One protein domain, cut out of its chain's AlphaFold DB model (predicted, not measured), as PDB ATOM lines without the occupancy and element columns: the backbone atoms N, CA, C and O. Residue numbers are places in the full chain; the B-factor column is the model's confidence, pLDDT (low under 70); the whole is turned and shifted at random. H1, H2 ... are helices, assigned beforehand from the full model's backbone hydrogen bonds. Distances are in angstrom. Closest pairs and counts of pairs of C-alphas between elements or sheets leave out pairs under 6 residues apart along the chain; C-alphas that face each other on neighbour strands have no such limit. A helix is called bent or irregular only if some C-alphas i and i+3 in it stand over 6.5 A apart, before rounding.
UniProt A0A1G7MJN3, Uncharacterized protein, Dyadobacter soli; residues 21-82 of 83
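Overview. This is residues 21 to 82 of the 83 residues of an uncharacterized protein of Dyadobacter soli (UniProt A0A1G7MJN3). A helical hairpin of two long helices, H1 and H2, lies along the longest axis, and at the end where H2 finishes a short helix, H3, turns off steeply and comes near the first half of H1. The printed part has 62 residues with three named helices, in the order H1, H2, H3, and no named strand; its class is all helix. It is only just compact, close to loose, with a radius of gyration of the C-alphas of 12.3 A and spans of 33 by 25 by 17 A.

Along the chain. H1 is residues 24 to 43, 30.6 A from first to last C-alpha, beginning with C-alpha 24 at (175.633, 166.090, 236.220). It is only just irregular: C-alphas 39 and 42 are 6.9 A apart. H2 is residues 53 to 70, 25.9 A long, beginning with C-alpha 53 at (200.511, 178.701, 239.314). H3 is residues 73 to 80, 10.7 A long, ending with C-alpha 80 at (178.913, 181.785, 240.412).

Arrangement. H1 and H2 form a helical hairpin and touch, the closest C-alphas being those of Thr 31 and Leu 63, 5.5 A apart. They run opposite ways at a shallow tilt of 16 degrees. H2 and H3 only just touch, with 3 pairs of C-alphas within 8 A, and only at the corner by their link; H2 does so with residues 64 to 67 alone. Their closest C-alphas, of Leu 67 and Thr 73, are 5.1 A apart, and the tilt is steep, 64 degrees, opposite ways. H1 and H3 are close but not clearly touching, the closest C-alphas being those of Leu 28 and Ser 76, 7.1 A apart, at a steep tilt of 50 degrees, the same way. In H2 and H3 every O i to N i+4 pair is within hydrogen-bond range; in H1, 14 of 16 are.

Size, cuts and confidence. The two C-alphas farthest apart, those of Asn 45 and Gly 71, are 34.4 A apart. The printed part has no cut. The link from H1 to H2, nine residues, is short, and the link from H2 to H3, two residues, is tight. The mean pLDDT of the printed part is 87.0, and residues 42 to 45 are under 70.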
ATOM      1  N   LYS A  21     183.001 158.769 234.762       92.75
ATOM      2  CA  LYS A  21     181.556 158.571 234.569       92.75
ATOM      3  C   LYS A  21     180.834 158.987 235.842       92.75
ATOM      4  O   LYS A  21     180.811 158.248 236.820       92.75
ATOM      5  N   VAL A  22     180.273 160.189 235.834       91.94
ATOM      6  CA  VAL A  22     179.587 160.776 236.991       91.94
ATOM      7  C   VAL A  22     178.289 161.448 236.562       91.94
ATOM      8  O   VAL A  22     178.104 161.784 235.392       91.94
ATOM      9  N   SER A  23     177.380 161.655 237.514       96.06
ATOM     10  CA  SER A  23     176.157 162.417 237.262       96.06
ATOM     11  C   SER A  23     176.466 163.904 237.031       96.06
ATOM     12  O   SER A  23     177.478 164.422 237.509       96.06
ATOM     13  N   ARG A  24     175.551 164.624 236.365       95.44
ATOM     14  CA  ARG A  24     175.633 166.090 236.220       95.44
ATOM     15  C   ARG A  24     175.742 166.800 237.573       95.44
ATOM     16  O   ARG A  24     176.512 167.743 237.709       95.44
ATOM     17  N   GLN A  25     175.009 166.322 238.577       95.56
ATOM     18  CA  GLN A  25     175.067 166.868 239.931       95.56
ATOM     19  C   GLN A  25     176.465 166.705 240.533       95.56
ATOM     20  O   GLN A  25     177.030 167.666 241.044       95.56
ATOM     21  N   THR A  26     177.048 165.511 240.429       94.81
ATOM     22  CA  THR A  26     178.395 165.233 240.938       94.81
ATOM     23  C   THR A  26     179.449 166.066 240.215       94.81
ATOM     24  O   THR A  26     180.307 166.643 240.872       94.81
ATOM     25  N   ALA A  27     179.366 166.178 238.884       94.94
ATOM     26  CA  ALA A  27     180.268 167.016 238.096       94.94
ATOM     27  C   ALA A  27     180.221 168.483 238.555       94.94
ATOM     28  O   ALA A  27     181.263 169.098 238.774       94.94
ATOM     29  N   LEU A  28     179.015 169.020 238.770       94.44
ATOM     30  CA  LEU A  28     178.836 170.386 239.254       94.44
ATOM     31  C   LEU A  28     179.431 170.568 240.654       94.44
ATOM     32  O   LEU A  28     180.259 171.452 240.850       94.44
ATOM     33  N   LEU A  29     179.063 169.705 241.605       94.50
ATOM     34  CA  LEU A  29     179.547 169.783 242.986       94.50
ATOM     35  C   LEU A  29     181.070 169.656 243.074       94.50
ATOM     36  O   LEU A  29     181.694 170.426 243.798       94.50
ATOM     37  N   LEU A  30     181.668 168.744 242.302       94.06
ATOM     38  CA  LEU A  30     183.119 168.578 242.218       94.06
ATOM     39  C   LEU A  30     183.785 169.883 241.771       94.06
ATOM     40  O   LEU A  30     184.695 170.376 242.432       94.06
ATOM     41  N   THR A  31     183.307 170.469 240.670       93.50
ATOM     42  CA  THR A  31     183.904 171.694 240.124       93.50
ATOM     43  C   THR A  31     183.783 172.871 241.089       93.50
ATOM     44  O   THR A  31     184.743 173.621 241.251       93.50
ATOM     45  N   THR A  32     182.655 172.999 241.788       91.94
ATOM     46  CA  THR A  32     182.450 174.043 242.800       91.94
ATOM     47  C   THR A  32     183.355 173.838 244.016       91.94
ATOM     48  O   THR A  32     184.010 174.783 244.449       91.94
ATOM     49  N   ALA A  33     183.439 172.612 244.542       91.75
ATOM     50  CA  ALA A  33     184.258 172.298 245.712       91.75
ATOM     51  C   ALA A  33     185.751 172.543 245.453       91.75
ATOM     52  O   ALA A  33     186.432 173.150 246.276       91.75
ATOM     53  N   VAL A  34     186.253 172.132 244.285       90.75
ATOM     54  CA  VAL A  34     187.662 172.330 243.926       90.75
ATOM     55  C   VAL A  34     187.972 173.812 243.688       90.75
ATOM     56  O   VAL A  34     188.991 174.292 244.177       90.75
ATOM     57  N   LYS A  35     187.091 174.574 243.017       89.12
ATOM     58  CA  LYS A  35     187.267 176.033 242.845       89.12
ATOM     59  C   LYS A  35     187.293 176.770 244.191       89.12
ATOM     60  O   LYS A  35     188.123 177.660 244.386       89.12
ATOM     61  N   ALA A  36     186.435 176.376 245.134       87.06
ATOM     62  CA  ALA A  36     186.452 176.910 246.494       87.06
ATOM     63  C   ALA A  36     187.759 176.563 247.231       87.06
ATOM     64  O   ALA A  36     188.391 177.451 247.800       87.06
ATOM     65  N   GLY A  37     188.211 175.307 247.148       87.06
ATOM     66  CA  GLY A  37     189.476 174.861 247.742       87.06
ATOM     67  C   GLY A  37     190.694 175.600 247.185       87.06
ATOM     68  O   GLY A  37     191.525 176.073 247.954       87.06
ATOM     69  N   LEU A  38     190.765 175.794 245.864       84.94
ATOM     70  CA  LEU A  38     191.810 176.600 245.219       84.94
ATOM     71  C   LEU A  38     191.815 178.056 245.705       84.94
ATOM     72  O   LEU A  38     192.876 178.657 245.858       84.94
ATOM     73  N   SER A  39     190.635 178.621 245.958       83.38
ATOM     74  CA  SER A  39     190.502 180.001 246.435       83.38
ATOM     75  C   SER A  39     190.920 180.142 247.905       83.38
ATOM     76  O   SER A  39     191.508 181.154 248.281       83.38
ATOM     77  N   ALA A  40     190.661 179.115 248.724       82.31
ATOM     78  CA  ALA A  40     191.014 179.066 250.146       82.31
ATOM     79  C   ALA A  40     192.484 178.680 250.408       82.31
ATOM     80  O   ALA A  40     193.048 179.069 251.432       82.31
ATOM     81  N   ALA A  41     193.127 177.974 249.471       76.19
ATOM     82  CA  ALA A  41     194.473 177.415 249.620       76.19
ATOM     83  C   ALA A  41     195.573 178.443 249.938       76.19
ATOM     84  O   ALA A  41     196.627 178.065 250.437       76.19
ATOM     85  N   LYS A  42     195.345 179.743 249.710       65.00
ATOM     86  CA  LYS A  42     196.334 180.795 250.004       65.00
ATOM     87  C   LYS A  42     196.703 180.921 251.488       65.00
ATOM     88  O   LYS A  42     197.751 181.484 251.779       65.00
ATOM     89  N   ASN A  43     195.873 180.417 252.405       63.06
ATOM     90  CA  ASN A  43     196.038 180.636 253.846       63.06
ATOM     91  C   ASN A  43     196.258 179.347 254.661       63.06
ATOM     92  O   ASN A  43     196.367 179.422 255.883       63.06
ATOM     93  N   GLU A  44     196.328 178.175 254.020       67.38
ATOM     94  CA  GLU A  44     196.441 176.883 254.710       67.38
ATOM     95  C   GLU A  44     197.688 176.097 254.294       67.38
ATOM     96  O   GLU A  44     198.123 176.127 253.142       67.38
ATOM     97  N   ASN A  45     198.244 175.325 255.232       68.81
ATOM     98  CA  ASN A  45     199.380 174.431 254.999       68.81
ATOM     99  C   ASN A  45     198.908 173.138 254.294       68.81
ATOM    100  O   ASN A  45     198.923 172.048 254.863       68.81
ATOM    101  N   SER A  46     198.420 173.280 253.062       75.31
ATOM    102  CA  SER A  46     197.818 172.217 252.250       75.31
ATOM    103  C   SER A  46     198.644 171.949 250.991       75.31
ATOM    104  O   SER A  46     199.395 172.806 250.548       75.31
ATOM    105  N   LEU A  47     198.486 170.785 250.354       80.94
ATOM    106  CA  LEU A  47     199.177 170.483 249.087       80.94
ATOM    107  C   LEU A  47     198.939 171.564 248.013       80.94
ATOM    108  O   LEU A  47     199.833 171.867 247.228       80.94
ATOM    109  N   LEU A  48     197.750 172.174 248.014       80.31
ATOM    110  CA  LEU A  48     197.365 173.233 247.082       80.31
ATOM    111  C   LEU A  48     198.142 174.540 247.294       80.31
ATOM    112  O   LEU A  48     198.286 175.294 246.339       80.31
ATOM    113  N   SER A  49     198.646 174.817 248.503       77.81
ATOM    114  CA  SER A  49     199.435 176.031 248.767       77.81
ATOM    115  C   SER A  49     200.877 175.932 248.270       77.81
ATOM    116  O   SER A  49     201.521 176.956 248.056       77.81
ATOM    117  N   PHE A  50     201.354 174.710 248.023       77.62
ATOM    118  CA  PHE A  50     202.657 174.427 247.414       77.62
ATOM    119  C   PHE A  50     202.567 174.153 245.906       77.62
ATOM    120  O   PHE A  50     203.596 173.978 245.257       77.62
ATOM    121  N   ALA A  51     201.356 174.095 245.341       77.00
ATOM    122  CA  ALA A  51     201.161 173.915 243.911       77.00
ATOM    123  C   ALA A  51     201.546 175.194 243.153       77.00
ATOM    124  O   ALA A  51     201.143 176.300 243.515       77.00
ATOM    125  N   GLU A  52     202.309 175.044 242.073       75.50
ATOM    126  CA  GLU A  52     202.667 176.168 241.213       75.50
ATOM    127  C   GLU A  52     201.438 176.771 240.514       75.50
ATOM    128  O   GLU A  52     200.412 176.115 240.295       75.50
ATOM    129  N   ALA A  53     201.558 178.030 240.082       75.88
ATOM    130  CA  ALA A  53     200.511 178.701 239.314       75.88
ATOM    131  C   ALA A  53     200.123 177.915 238.043       75.88
ATOM    132  O   ALA A  53     198.947 177.883 237.677       75.88
ATOM    133  N   SER A  54     201.088 177.229 237.426       76.69
ATOM    134  CA  SER A  54     200.905 176.313 236.292       76.69
ATOM    135  C   SER A  54     199.931 175.174 236.620       76.69
ATOM    136  O   SER A  54     198.941 174.996 235.913       76.69
ATOM    137  N   ALA A  55     200.138 174.478 237.741       81.00
ATOM    138  CA  ALA A  55     199.275 173.393 238.202       81.00
ATOM    139  C   ALA A  55     197.856 173.888 238.523       81.00
ATOM    140  O   ALA A  55     196.870 173.227 238.200       81.00
ATOM    141  N   SER A  56     197.724 175.087 239.102       83.19
ATOM    142  CA  SER A  56     196.406 175.685 239.357       83.19
ATOM    143  C   SER A  56     195.648 176.026 238.064       83.19
ATOM    144  O   SER A  56     194.423 175.878 238.000       83.19
ATOM    145  N   ALA A  57     196.359 176.451 237.015       86.19
ATOM    146  CA  ALA A  57     195.778 176.733 235.707       86.19
ATOM    147  C   ALA A  57     195.352 175.439 235.000       86.19
ATOM    148  O   ALA A  57     194.244 175.370 234.468       86.19
ATOM    149  N   GLU A  58     196.185 174.398 235.061       88.69
ATOM    150  CA  GLU A  58     195.851 173.072 234.540       88.69
ATOM    151  C   GLU A  58     194.614 172.492 235.235       88.69
ATOM    152  O   GLU A  58     193.675 172.053 234.567       88.69
ATOM    153  N   LEU A  59     194.544 172.589 236.569       89.94
ATOM    154  CA  LEU A  59     193.384 172.142 237.338       89.94
ATOM    155  C   LEU A  59     192.108 172.878 236.907       89.94
ATOM    156  O   LEU A  59     191.076 172.243 236.699       89.94
ATOM    157  N   ASN A  60     192.168 174.202 236.715       90.62
ATOM    158  CA  ASN A  60     191.032 174.969 236.195       90.62
ATOM    159  C   ASN A  60     190.605 174.495 234.797       90.62
ATOM    160  O   ASN A  60     189.409 174.332 234.559       90.62
ATOM    161  N   GLY A  61     191.561 174.192 233.914       92.19
ATOM    162  CA  GLY A  61     191.283 173.607 232.600       92.19
ATOM    163  C   GLY A  61     190.555 172.263 232.687       92.19
ATOM    164  O   GLY A  61     189.580 172.037 231.968       92.19
ATOM    165  N   VAL A  62     190.955 171.391 233.620       93.00
ATOM    166  CA  VAL A  62     190.262 170.116 233.880       93.00
ATOM    167  C   VAL A  62     188.823 170.352 234.343       93.00
ATOM    168  O   VAL A  62     187.901 169.697 233.852       93.00
ATOM    169  N   LEU A  63     188.599 171.294 235.264       93.50
ATOM    170  CA  LEU A  63     187.255 171.605 235.757       93.50
ATOM    171  C   LEU A  63     186.346 172.157 234.655       93.50
ATOM    172  O   LEU A  63     185.173 171.785 234.581       93.50
ATOM    173  N   ASP A  64     186.879 173.010 233.786       93.69
ATOM    174  CA  ASP A  64     186.120 173.566 232.670       93.69
ATOM    175  C   ASP A  64     185.778 172.482 231.634       93.69
ATOM    176  O   ASP A  64     184.632 172.417 231.183       93.69
ATOM    177  N   ALA A  65     186.690 171.541 231.364       93.06
ATOM    178  CA  ALA A  65     186.415 170.379 230.516       93.06
ATOM    179  C   ALA A  65     185.341 169.444 231.110       93.06
ATOM    180  O   ALA A  65     184.524 168.883 230.375       93.06
ATOM    181  N   ILE A  66     185.305 169.275 232.438       94.31
ATOM    182  CA  ILE A  66     184.246 168.514 233.126       94.31
ATOM    183  C   ILE A  66     182.887 169.199 232.932       94.31
ATOM    184  O   ILE A  66     181.906 168.532 232.594       94.31
ATOM    185  N   LEU A  67     182.822 170.520 233.115       94.44
ATOM    186  CA  LEU A  67     181.593 171.295 232.932       94.44
ATOM    187  C   LEU A  67     181.107 171.274 231.485       94.44
ATOM    188  O   LEU A  67     179.907 171.117 231.253       94.44
ATOM    189  N   GLU A  68     182.022 171.390 230.526       94.44
ATOM    190  CA  GLU A  68     181.716 171.325 229.100       94.44
ATOM    191  C   GLU A  68     181.138 169.957 228.727       94.44
ATOM    192  O   GLU A  68     180.027 169.881 228.199       94.44
ATOM    193  N   LYS A  69     181.816 168.863 229.107       93.00
ATOM    194  CA  LYS A  69     181.337 167.492 228.861       93.00
ATOM    195  C   LYS A  69     179.998 167.196 229.538       93.00
ATOM    196  O   LYS A  69     179.204 166.418 229.015       93.00
ATOM    197  N   ALA A  70     179.733 167.804 230.693       92.81
ATOM    198  CA  ALA A  70     178.465 167.656 231.400       92.81
ATOM    199  C   ALA A  70     177.339 168.556 230.843       92.81
ATOM    200  O   ALA A  70     176.177 168.361 231.213       92.81
ATOM    201  N   GLY A  71     177.658 169.525 229.974       93.88
ATOM    202  CA  GLY A  71     176.721 170.536 229.475       93.88
ATOM    203  C   GLY A  71     176.302 171.555 230.541       93.88
ATOM    204  O   GLY A  71     175.178 172.052 230.518       93.88
ATOM    205  N   LEU A  72     177.173 171.832 231.514       95.31
ATOM    206  CA  LEU A  72     176.874 172.634 232.707       95.31
ATOM    207  C   LEU A  72     177.605 173.978 232.758       95.31
ATOM    208  O   LEU A  72     177.408 174.725 233.714       95.31
ATOM    209  N   THR A  73     178.394 174.331 231.743       93.44
ATOM    210  CA  THR A  73     179.190 175.573 231.711       93.44
ATOM    211  C   THR A  73     178.351 176.829 231.952       93.44
ATOM    212  O   THR A  73     178.751 177.720 232.696       93.44
ATOM    213  N   GLN A  74     177.163 176.928 231.346       92.62
ATOM    214  CA  GLN A  74     176.292 178.089 231.562       92.62
ATOM    215  C   GLN A  74     175.672 178.079 232.967       92.62
ATOM    216  O   GLN A  74     175.565 179.127 233.604       92.62
ATOM    217  N   THR A  75     175.279 176.902 233.458       90.69
ATOM    218  CA  THR A  75     174.705 176.728 234.796       90.69
ATOM    219  C   THR A  75     175.710 177.116 235.872       90.69
ATOM    220  O   THR A  75     175.374 177.907 236.747       90.69
ATOM    221  N   SER A  76     176.960 176.655 235.772       91.25
ATOM    222  CA  SER A  76     178.002 177.012 236.739       91.25
ATOM    223  C   SER A  76     178.279 178.517 236.750       91.25
ATOM    224  O   SER A  76     178.413 179.092 237.823       91.25
ATOM    225  N   LYS A  77     178.301 179.176 235.578       90.31
ATOM    226  CA  LYS A  77     178.472 180.637 235.472       90.31
ATOM    227  C   LYS A  77     177.341 181.399 236.158       90.31
ATOM    228  O   LYS A  77     177.604 182.364 236.862       90.31
ATOM    229  N   LYS A  78     176.091 180.959 235.974       91.56
ATOM    230  CA  LYS A  78     174.928 181.562 236.646       91.56
ATOM    231  C   LYS A  78     175.007 181.391 238.161       91.56
ATOM    232  O   LYS A  78     174.780 182.355 238.874       91.56
ATOM    233  N   LEU A  79     175.362 180.197 238.642       87.62
ATOM    234  CA  LEU A  79     175.556 179.948 240.074       87.62
ATOM    235  C   LEU A  79     176.678 180.804 240.669       87.62
ATOM    236  O   LEU A  79     176.493 181.368 241.738       87.62
ATOM    237  N   ALA A  80     177.803 180.945 239.969       84.75
ATOM    238  CA  ALA A  80     178.913 181.785 240.412       84.75
ATOM    239  C   ALA A  80     178.569 183.284 240.451       84.75
ATOM    240  O   ALA A  80     179.240 184.029 241.145       84.75
ATOM    241  N   ALA A  81     177.551 183.728 239.708       85.19
ATOM    242  CA  ALA A  81     177.060 185.106 239.746       85.19
ATOM    243  C   ALA A  81     175.995 185.347 240.836       85.19
ATOM    244  O   ALA A  81     175.580 186.485 241.037       85.19
ATOM    245  N   LEU A  82     175.505 184.283 241.483       82.00
ATOM    246  CA  LEU A  82     174.488 184.339 242.541       82.00
ATOM    247  C   LEU A  82     175.088 184.326 243.957       82.00
ATOM    248  O   LEU A  82     174.342 184.529 244.913       82.00
TER     249      LEU A  82